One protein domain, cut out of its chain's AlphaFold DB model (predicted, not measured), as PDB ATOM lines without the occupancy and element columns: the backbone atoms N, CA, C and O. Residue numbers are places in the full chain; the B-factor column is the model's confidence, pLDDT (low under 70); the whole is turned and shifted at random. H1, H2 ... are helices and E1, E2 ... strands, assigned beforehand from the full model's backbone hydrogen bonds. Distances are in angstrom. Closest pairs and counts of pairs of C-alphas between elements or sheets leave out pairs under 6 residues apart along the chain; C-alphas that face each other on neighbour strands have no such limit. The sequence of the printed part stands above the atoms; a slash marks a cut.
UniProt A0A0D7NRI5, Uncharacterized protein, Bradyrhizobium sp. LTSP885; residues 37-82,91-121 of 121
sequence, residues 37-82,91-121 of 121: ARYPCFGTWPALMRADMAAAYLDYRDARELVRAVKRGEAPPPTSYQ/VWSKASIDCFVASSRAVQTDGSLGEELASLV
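Overview. This is residues 37 to 82 and 91 to 121 of the 121 residues of an uncharacterized protein of Bradyrhizobium sp. LTSP885 (UniProt A0A0D7NRI5). Look for a small compact head with one long arm: short helices H1 and H2 and a tiny two-stranded sheet, E1 with E3, gather in the head, and H3 runs out of it, so that residues 105 to 121 stick out. The 77 printed residues hold three named helices and three named strands in the order E1 H1 H2 E2 E3 H3. The sheet, order E1 - E3, is antiparallel, and the class is mostly helix. The whole is loose, with a radius of gyration of the C-alphas of 15.6 A, and elongated, spanning 53 by 28 by 21 A.

Arrangement. Start with E1, residues 48 to 50, antiparallel to its neighbour E3, residues 91 to 93; N 49 and O 92 are within hydrogen-bond range at 2.7 A. H1, residues 51 to 57, touches H2, residues 63 to 72, about perpendicular at 82 degrees, with Asp 52 and Ala 63 their closest C-alphas, 5.2 A apart. The closest C-alphas of H1 and E3, Ala 54 and Trp 92, are 6.6 A apart. E2, residues 80 to 82, pairs with no named strand. H3, residues 94 to 112, touches no helix; it and H1 are only just apart, closest 8.0 A. Every O i to N i+4 pair is within hydrogen-bond range in H1 and H2, and 14 of 15 in H3.

Along the chain. Find C-alpha 48 at (117.469, 89.457, 136.375), where E1 begins. H1 is 9.7 A long and H2 14.3 A; E1 is 6.9 A, E2 and E3 6.6 A each. From C-alpha 94 at (117.284, 94.540, 132.881), H3 runs 27.1 A to C-alpha 112 at (124.294, 118.583, 122.423).

Size, cuts and confidence. The C-alphas farthest apart, of Gln 82 and Val 121, are 55.6 A apart. Residues 83 to 90 are not printed; C-alphas 82 and 91 are 6.6 A apart across the cut. No link printed whole is long. In this model, residues 104 to 121 have pLDDT under 70.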
ATOM      1  N   ALA A  37     132.129  88.010 129.862       79.94
ATOM      2  CA  ALA A  37     130.802  88.362 129.388       79.94
ATOM      3  C   ALA A  37     130.111  87.131 128.771       79.94
ATOM      4  O   ALA A  37     130.664  86.470 127.888       79.94
ATOM      5  N   ARG A  38     128.916  86.786 129.264       79.69
ATOM      6  CA  ARG A  38     128.175  85.601 128.813       79.69
ATOM      7  C   ARG A  38     126.832  85.993 128.219       79.69
ATOM      8  O   ARG A  38     125.977  86.537 128.911       79.69
ATOM      9  N   TYR A  39     126.626  85.635 126.958       80.44
ATOM     10  CA  TYR A  39     125.354  85.825 126.267       80.44
ATOM     11  C   TYR A  39     124.346  84.721 126.636       80.44
ATOM     12  O   TYR A  39     124.743  83.582 126.923       80.44
ATOM     13  N   PRO A  40     123.039  85.030 126.664       81.06
ATOM     14  CA  PRO A  40     122.000  84.036 126.898       81.06
ATOM     15  C   PRO A  40     121.918  83.048 125.728       81.06
ATOM     16  O   PRO A  40     121.984  83.444 124.568       81.06
ATOM     17  N   CYS A  41     121.694  81.763 126.022       74.31
ATOM     18  CA  CYS A  41     121.619  80.713 124.995       74.31
ATOM     19  C   CYS A  41     120.457  80.900 124.001       74.31
ATOM     20  O   CYS A  41     120.536  80.413 122.882       74.31
ATOM     21  N   PHE A  42     119.383  81.587 124.404       72.69
ATOM     22  CA  PHE A  42     118.142  81.707 123.625       72.69
ATOM     23  C   PHE A  42     117.883  83.124 123.093       72.69
ATOM     24  O   PHE A  42     116.735  83.478 122.837       72.69
ATOM     25  N   GLY A  43     118.912  83.978 123.002       73.62
ATOM     26  CA  GLY A  43     118.804  85.368 122.512       73.62
ATOM     27  C   GLY A  43     117.952  86.310 123.382       73.62
ATOM     28  O   GLY A  43     118.038  87.527 123.256       73.62
ATOM     29  N   THR A  44     117.168  85.762 124.310       84.50
ATOM     30  CA  THR A  44     116.355  86.503 125.266       84.50
ATOM     31  C   THR A  44     117.149  86.714 126.542       84.50
ATOM     32  O   THR A  44     117.549  85.769 127.227       84.50
ATOM     33  N   TRP A  45     117.361  87.980 126.867       83.12
ATOM     34  CA  TRP A  45     118.022  88.393 128.090       83.12
ATOM     35  C   TRP A  45     117.125  88.164 129.313       83.12
ATOM     36  O   TRP A  45     115.948  88.530 129.279       83.12
ATOM     37  N   PRO A  46     117.649  87.598 130.414       85.38
ATOM     38  CA  PRO A  46     116.852  87.399 131.614       85.38
ATOM     39  C   PRO A  46     116.476  88.744 132.246       85.38
ATOM     40  O   PRO A  46     117.256  89.695 132.229       85.38
ATOM     41  N   ALA A  47     115.295  88.809 132.868       87.12
ATOM     42  CA  ALA A  47     114.855  90.000 133.602       87.12
ATOM     43  C   ALA A  47     115.819  90.367 134.745       87.12
ATOM     44  O   ALA A  47     115.990  91.541 135.068       87.12
ATOM     45  N   LEU A  48     116.460  89.354 135.331       86.69
ATOM     46  CA  LEU A  48     117.469  89.457 136.375       86.69
ATOM     47  C   LEU A  48     118.782  88.848 135.869       86.69
ATOM     48  O   LEU A  48     118.877  87.644 135.639       86.69
ATOM     49  N   MET A  49     119.797  89.686 135.702       87.19
ATOM     50  CA  MET A  49     121.105  89.349 135.157       87.19
ATOM     51  C   MET A  49     122.150  89.250 136.262       87.19
ATOM     52  O   MET A  49     122.249  90.100 137.147       87.19
ATOM     53  N   ARG A  50     122.992  88.222 136.181       85.38
ATOM     54  CA  ARG A  50     124.238  88.161 136.950       85.38
ATOM     55  C   ARG A  50     125.282  89.094 136.332       85.38
ATOM     56  O   ARG A  50     125.127  89.514 135.191       85.38
ATOM     57  N   ALA A  51     126.356  89.378 137.068       83.19
ATOM     58  CA  ALA A  51     127.412  90.296 136.629       83.19
ATOM     59  C   ALA A  51     127.992  89.971 135.236       83.19
ATOM     60  O   ALA A  51     128.245  90.879 134.459       83.19
ATOM     61  N   ASP A  52     128.163  88.689 134.903       83.50
ATOM     62  CA  ASP A  52     128.656  88.212 133.603       83.50
ATOM     63  C   ASP A  52     127.687  88.502 132.447       83.50
ATOM     64  O   ASP A  52     128.107  88.907 131.365       83.50
ATOM     65  N   MET A  53     126.383  88.344 132.676       87.44
ATOM     66  CA  MET A  53     125.361  88.659 131.672       87.44
ATOM     67  C   MET A  53     125.094  90.160 131.581       87.44
ATOM     68  O   MET A  53     124.868  90.668 130.492       87.44
ATOM     69  N   ALA A  54     125.143  90.876 132.705       86.94
ATOM     70  CA  ALA A  54     125.009  92.328 132.728       86.94
ATOM     71  C   ALA A  54     126.187  93.004 132.012       86.94
ATOM     72  O   ALA A  54     125.976  93.981 131.301       86.94
ATOM     73  N   ALA A  55     127.401  92.456 132.147       87.31
ATOM     74  CA  ALA A  55     128.561  92.894 131.380       87.31
ATOM     75  C   ALA A  55     128.320  92.700 129.877       87.31
ATOM     76  O   ALA A  55     128.426  93.663 129.133       87.31
ATOM     77  N   ALA A  56     127.879  91.510 129.455       88.12
ATOM     78  CA  ALA A  56     127.550  91.240 128.052       88.12
ATOM     79  C   ALA A  56     126.417  92.133 127.511       88.12
ATOM     80  O   ALA A  56     126.452  92.547 126.359       88.12
ATOM     81  N   TYR A  57     125.410  92.432 128.337       87.50
ATOM     82  CA  TYR A  57     124.281  93.283 127.959       87.50
ATOM     83  C   TYR A  57     124.687  94.747 127.753       87.50
ATOM     84  O   TYR A  57     124.143  95.425 126.888       87.50
ATOM     85  N   LEU A  58     125.636  95.226 128.558       85.69
ATOM     86  CA  LEU A  58     126.188  96.581 128.496       85.69
ATOM     87  C   LEU A  58     127.447  96.682 127.622       85.69
ATOM     88  O   LEU A  58     128.082  97.732 127.611       85.69
ATOM     89  N   ASP A  59     127.794  95.607 126.912       86.19
ATOM     90  CA  ASP A  59     128.968  95.506 126.039       86.19
ATOM     91  C   ASP A  59     130.322  95.730 126.747       86.19
ATOM     92  O   ASP A  59     131.296  96.209 126.172       86.19
ATOM     93  N   TYR A  60     130.406  95.355 128.028       85.50
ATOM     94  CA  TYR A  60     131.668  95.265 128.762       85.50
ATOM     95  C   TYR A  60     132.337  93.912 128.532       85.50
ATOM     96  O   TYR A  60     131.680  92.870 128.463       85.50
ATOM     97  N   ARG A  61     133.672  93.902 128.517       82.25
ATOM     98  CA  ARG A  61     134.475  92.706 128.238       82.25
ATOM     99  C   ARG A  61     134.347  91.644 129.327       82.25
ATOM    100  O   ARG A  61     134.330  90.445 129.041       82.25
ATOM    101  N   ASP A  62     134.283  92.073 130.584       83.75
ATOM    102  CA  ASP A  62     134.158  91.181 131.730       83.75
ATOM    103  C   ASP A  62     133.412  91.822 132.912       83.75
ATOM    104  O   ASP A  62     133.158  93.029 132.978       83.75
ATOM    105  N   ALA A  63     133.063  90.991 133.894       82.19
ATOM    106  CA  ALA A  63     132.386  91.446 135.103       82.19
ATOM    107  C   ALA A  63     133.232  92.412 135.966       82.19
ATOM    108  O   ALA A  63     132.671  93.175 136.756       82.19
ATOM    109  N   ARG A  64     134.569  92.411 135.853       82.06
ATOM    110  CA  ARG A  64     135.442  93.337 136.604       82.06
ATOM    111  C   ARG A  64     135.381  94.729 136.001       82.06
ATOM    112  O   ARG A  64     135.382  95.704 136.752       82.06
ATOM    113  N   GLU A  65     135.332  94.818 134.680       82.00
ATOM    114  CA  GLU A  65     135.147  96.059 133.946       82.00
ATOM    115  C   GLU A  65     133.798  96.683 134.281       82.00
ATOM    116  O   GLU A  65     133.770  97.847 134.676       82.00
ATOM    117  N   LEU A  66     132.723  95.885 134.299       82.25
ATOM    118  CA  LEU A  66     131.418  96.340 134.779       82.25
ATOM    119  C   LEU A  66     131.515  96.918 136.199       82.25
ATOM    120  O   LEU A  66     131.039  98.018 136.456       82.25
ATOM    121  N   VAL A  67     132.170  96.226 137.139       81.88
ATOM    122  CA  VAL A  67     132.309  96.741 138.514       81.88
ATOM    123  C   VAL A  67     133.136  98.030 138.567       81.88
ATOM    124  O   VAL A  67     132.838  98.916 139.368       81.88
ATOM    125  N   ARG A  68     134.166  98.172 137.729       81.75
ATOM    126  CA  ARG A  68     134.923  99.428 137.614       81.75
ATOM    127  C   ARG A  68     134.059 100.552 137.041       81.75
ATOM    128  O   ARG A  68     134.125 101.657 137.566       81.75
ATOM    129  N   ALA A  69     133.231 100.269 136.043       82.81
ATOM    130  CA  ALA A  69     132.288 101.233 135.489       82.81
ATOM    131  C   ALA A  69     131.245 101.663 136.532       82.81
ATOM    132  O   ALA A  69     130.984 102.852 136.687       82.81
ATOM    133  N   VAL A  70     130.738 100.732 137.351       82.12
ATOM    134  CA  VAL A  70     129.860 101.060 138.491       82.12
ATOM    135  C   VAL A  70     130.578 101.966 139.491       82.12
ATOM    136  O   VAL A  70     129.992 102.928 139.980       82.12
ATOM    137  N   LYS A  71     131.866 101.715 139.768       76.56
ATOM    138  CA  LYS A  71     132.676 102.588 140.636       76.56
ATOM    139  C   LYS A  71     132.835 104.004 140.084       76.56
ATOM    140  O   LYS A  71     132.881 104.939 140.873       76.56
ATOM    141  N   ARG A  72     132.935 104.147 138.760       77.25
ATOM    142  CA  ARG A  72     133.021 105.444 138.074       77.25
ATOM    143  C   ARG A  72     131.660 106.130 137.904       77.25
ATOM    144  O   ARG A  72     131.626 107.301 137.561       77.25
ATOM    145  N   GLY A  73     130.557 105.423 138.160       78.88
ATOM    146  CA  GLY A  73     129.201 105.912 137.897       78.88
ATOM    147  C   GLY A  73     128.776 105.810 136.427       78.88
ATOM    148  O   GLY A  73     127.735 106.338 136.062       78.88
ATOM    149  N   GLU A  74     129.552 105.116 135.592       79.00
ATOM    150  CA  GLU A  74     129.261 104.881 134.167       79.00
ATOM    151  C   GLU A  74     128.285 103.715 133.951       79.00
ATOM    152  O   GLU A  74     127.660 103.604 132.899       79.00
ATOM    153  N   ALA A  75     128.150 102.829 134.941       81.75
ATOM    154  CA  ALA A  75     127.243 101.688 134.899       81.75
ATOM    155  C   ALA A  75     126.317 101.666 136.123       81.75
ATOM    156  O   ALA A  75     126.704 102.115 137.209       81.75
ATOM    157  N   PRO A  76     125.104 101.100 135.987       80.69
ATOM    158  CA  PRO A  76     124.147 101.069 137.077       80.69
ATOM    159  C   PRO A  76     124.611 100.135 138.207       80.69
ATOM    160  O   PRO A  76     125.126  99.038 137.949       80.69
ATOM    161  N   PRO A  77     124.379 100.514 139.474       79.31
ATOM    162  CA  PRO A  77     124.628  99.638 140.609       79.31
ATOM    163  C   PRO A  77     123.690  98.419 140.584       79.31
ATOM    164  O   PRO A  77     122.626  98.458 139.955       79.31
ATOM    165  N   PRO A  78     124.054  97.321 141.271       81.81
ATOM    166  CA  PRO A  78     123.206  96.138 141.337       81.81
ATOM    167  C   PRO A  78     121.856  96.464 141.980       81.81
ATOM    168  O   PRO A  78     121.775  97.163 142.989       81.81
ATOM    169  N   THR A  79     120.786  95.922 141.404       82.81
ATOM    170  CA  THR A  79     119.409  96.169 141.852       82.81
ATOM    171  C   THR A  79     119.060  95.351 143.092       82.81
ATOM    172  O   THR A  79     118.276  95.786 143.932       82.81
ATOM    173  N   SER A  80     119.612  94.142 143.206       77.50
ATOM    174  CA  SER A  80     119.349  93.241 144.326       77.50
ATOM    175  C   SER A  80     120.504  92.265 144.542       77.50
ATOM    176  O   SER A  80     121.432  92.178 143.740       77.50
ATOM    177  N   TYR A  81     120.429  91.508 145.632       80.38
ATOM    178  CA  TYR A  81     121.352  90.428 145.950       80.38
ATOM    179  C   TYR A  81     120.572  89.124 146.091       80.38
ATOM    180  O   TYR A  81     119.676  89.014 146.925       80.38
ATOM    181  N   GLN A  82     120.934  88.123 145.296       76.12
ATOM    182  CA  GLN A  82     120.358  86.786 145.352       76.12
ATOM    183  C   GLN A  82     121.262  85.855 146.165       76.12
ATOM    184  O   GLN A  82     122.466  85.790 145.928       76.12
ATOM    185  N   VAL A  91     122.727  91.086 141.516       83.62
ATOM    186  CA  VAL A  91     121.848  90.876 140.385       83.62
ATOM    187  C   VAL A  91     121.406  92.237 139.879       83.62
ATOM    188  O   VAL A  91     120.992  93.106 140.652       83.62
ATOM    189  N   TRP A  92     121.489  92.407 138.570       87.94
ATOM    190  CA  TRP A  92     121.031  93.583 137.857       87.94
ATOM    191  C   TRP A  92     119.692  93.285 137.210       87.94
ATOM    192  O   TRP A  92     119.541  92.294 136.504       87.94
ATOM    193  N   SER A  93     118.706  94.141 137.444       87.62
ATOM    194  CA  SER A  93     117.466  94.093 136.683       87.62
ATOM    195  C   SER A  93     117.693  94.703 135.306       87.62
ATOM    196  O   SER A  93     118.184  95.830 135.212       87.62
ATOM    197  N   LYS A  94     117.274  94.001 134.247       87.31
ATOM    198  CA  LYS A  94     117.284  94.540 132.881       87.31
ATOM    199  C   LYS A  94     116.546  95.879 132.820       87.31
ATOM    200  O   LYS A  94     117.068  96.837 132.268       87.31
ATOM    201  N   ALA A  95     115.387  95.982 133.473       85.81
ATOM    202  CA  ALA A  95     114.598  97.213 133.500       85.81
ATOM    203  C   ALA A  95     115.332  98.377 134.187       85.81
ATOM    204  O   ALA A  95     115.213  99.524 133.763       85.81
ATOM    205  N   SER A  96     116.112  98.098 135.238       82.38
ATOM    206  CA  SER A  96     116.932  99.123 135.896       82.38
ATOM    207  C   SER A  96     118.095  99.571 135.015       82.38
ATOM    208  O   SER A  96     118.395 100.762 134.992       82.38
ATOM    209  N   ILE A  97     118.716  98.644 134.276       85.12
ATOM    210  CA  ILE A  97     119.751  98.981 133.294       85.12
ATOM    211  C   ILE A  97     119.160  99.834 132.167       85.12
ATOM    212  O   ILE A  97     119.698 100.896 131.868       85.12
ATOM    213  N   ASP A  98     118.032  99.420 131.591       85.44
ATOM    214  CA  ASP A  98     117.362 100.143 130.505       85.44
ATOM    215  C   ASP A  98     116.980 101.567 130.933       85.44
ATOM    216  O   ASP A  98     117.217 102.523 130.196       85.44
ATOM    217  N   CYS A  99     116.453 101.726 132.151       82.38
ATOM    218  CA  CYS A  99     116.128 103.032 132.726       82.38
ATOM    219  C   CYS A  99     117.374 103.916 132.901       82.38
ATOM    220  O   CYS A  99     117.339 105.105 132.575       82.38
ATOM    221  N   PHE A 100     118.485 103.340 133.375       81.75
ATOM    222  CA  PHE A 100     119.750 104.056 133.523       81.75
ATOM    223  C   PHE A 100     120.280 104.526 132.166       81.75
ATOM    224  O   PHE A 100     120.533 105.712 132.000       81.75
ATOM    225  N   VAL A 101     120.349 103.637 131.169       82.31
ATOM    226  CA  VAL A 101     120.826 103.974 129.818       82.31
ATOM    227  C   VAL A 101     119.930 105.021 129.153       82.31
ATOM    228  O   VAL A 101     120.436 105.971 128.558       82.31
ATOM    229  N   ALA A 102     118.606 104.891 129.275       77.69
ATOM    230  CA  ALA A 102     117.667 105.891 128.771       77.69
ATOM    231  C   ALA A 102     117.876 107.260 129.437       77.69
ATOM    232  O   ALA A 102     117.892 108.280 128.750       77.69
ATOM    233  N   SER A 103     118.104 107.287 130.754       72.12
ATOM    234  CA  SER A 103     118.368 108.527 131.495       72.12
ATOM    235  C   SER A 103     119.712 109.147 131.106       72.12
ATOM    236  O   SER A 103     119.783 110.345 130.852       72.12
ATOM    237  N   SER A 104     120.771 108.342 130.984       68.12
ATOM    238  CA  SER A 104     122.095 108.801 130.544       68.12
ATOM    239  C   SER A 104     122.083 109.359 129.120       68.12
ATOM    240  O   SER A 104     122.867 110.252 128.810       68.12
ATOM    241  N   ARG A 105     121.203 108.853 128.246       64.81
ATOM    242  CA  ARG A 105     120.989 109.412 126.904       64.81
ATOM    243  C   ARG A 105     120.215 110.725 126.948       64.81
ATOM    244  O   ARG A 105     120.609 111.657 126.265       64.81
ATOM    245  N   ALA A 106     119.176 110.826 127.777       58.72
ATOM    246  CA  ALA A 106     118.423 112.072 127.938       58.72
ATOM    247  C   ALA A 106     119.319 113.232 128.410       58.72
ATOM    248  O   ALA A 106     119.258 114.317 127.843       58.72
ATOM    249  N   VAL A 107     120.221 112.975 129.369       58.56
ATOM    250  CA  VAL A 107     121.197 113.972 129.849       58.56
ATOM    251  C   VAL A 107     122.172 114.415 128.748       58.56
ATOM    252  O   VAL A 107     122.566 115.574 128.718       58.56
ATOM    253  N   GLN A 108     122.553 113.521 127.829       56.12
ATOM    254  CA  GLN A 108     123.430 113.874 126.703       56.12
ATOM    255  C   GLN A 108     122.701 114.681 125.623       56.12
ATOM    256  O   GLN A 108     123.278 115.604 125.052       56.12
ATOM    257  N   THR A 109     121.428 114.379 125.366       54.41
ATOM    258  CA  THR A 109     120.634 115.090 124.355       54.41
ATOM    259  C   THR A 109     120.360 116.544 124.747       54.41
ATOM    260  O   THR A 109     120.422 117.417 123.883       54.41
ATOM    261  N   ASP A 110     120.154 116.831 126.037       50.84
ATOM    262  CA  ASP A 110     119.971 118.209 126.525       50.84
ATOM    263  C   ASP A 110     121.258 119.059 126.468       50.84
ATOM    264  O   ASP A 110     121.187 120.284 126.532       50.84
ATOM    265  N   GLY A 111     122.433 118.435 126.317       48.50
ATOM    266  CA  GLY A 111     123.717 119.137 126.193       48.50
ATOM    267  C   GLY A 111     124.195 119.376 124.758       48.50
ATOM    268  O   GLY A 111     125.027 120.250 124.547       48.50
ATOM    269  N   SER A 112     123.699 118.619 123.772       46.00
ATOM    270  CA  SER A 112     124.294 118.583 122.423       46.00
ATOM    271  C   SER A 112     123.464 119.266 121.332       46.00
ATOM    272  O   SER A 112     124.002 119.575 120.274       46.00
ATOM    273  N   LEU A 113     122.172 119.527 121.548       50.41
ATOM    274  CA  LEU A 113     121.306 120.109 120.506       50.41
ATOM    275  C   LEU A 113     121.332 121.648 120.450       50.41
ATOM    276  O   LEU A 113     120.687 122.234 119.582       50.41
ATOM    277  N   GLY A 114     122.067 122.305 121.353       45.53
ATOM    278  CA  GLY A 114     122.204 123.765 121.378       45.53
ATOM    279  C   GLY A 114     123.304 124.320 120.468       45.53
ATOM    280  O   GLY A 114     123.146 125.416 119.940       45.53
ATOM    281  N   GLU A 115     124.398 123.582 120.252       51.94
ATOM    282  CA  GLU A 115     125.553 124.096 119.492       51.94
ATOM    283  C   GLU A 115     125.539 123.705 118.008       51.94
ATOM    284  O   GLU A 115     126.056 124.448 117.177       51.94
ATOM    285  N   GLU A 116     124.894 122.598 117.628       54.50
ATOM    286  CA  GLU A 116     124.946 122.120 116.237       54.50
ATOM    287  C   GLU A 116     123.951 122.841 115.306       54.50
ATOM    288  O   GLU A 116     124.207 122.984 114.113       54.50
ATOM    289  N   LEU A 117     122.853 123.393 115.840       56.12
ATOM    290  CA  LEU A 117     121.889 124.170 115.044       56.12
ATOM    291  C   LEU A 117     122.297 125.639 114.856       56.12
ATOM    292  O   LEU A 117     121.872 126.257 113.886       56.12
ATOM    293  N   ALA A 118     123.158 126.184 115.725       56.38
ATOM    294  CA  ALA A 118     123.721 127.529 115.561       56.38
ATOM    295  C   ALA A 118     124.843 127.586 114.506       56.38
ATOM    296  O   ALA A 118     125.272 128.669 114.117       56.38
ATOM    297  N   SER A 119     125.323 126.429 114.040       53.03
ATOM    298  CA  SER A 119     126.322 126.329 112.970       53.03
ATOM    299  C   SER A 119     125.709 126.020 111.598       53.03
ATOM    300  O   SER A 119     126.439 125.919 110.613       53.03
ATOM    301  N   LEU A 120     124.377 125.878 111.515       61.69
ATOM    302  CA  LEU A 120     123.686 125.482 110.286       61.69
ATOM    303  C   LEU A 120     122.788 126.561 109.660       61.69
ATOM    304  O   LEU A 120     122.078 126.197 108.731       61.69
ATOM    305  N   VAL A 121     122.801 127.827 110.122       49.41
ATOM    306  CA  VAL A 121     122.415 129.067 109.380       49.41
ATOM    307  C   VAL A 121     122.327 130.273 110.314       49.41
ATOM    308  O   VAL A 121     121.645 130.172 111.358       49.41
TER     309      VAL A 121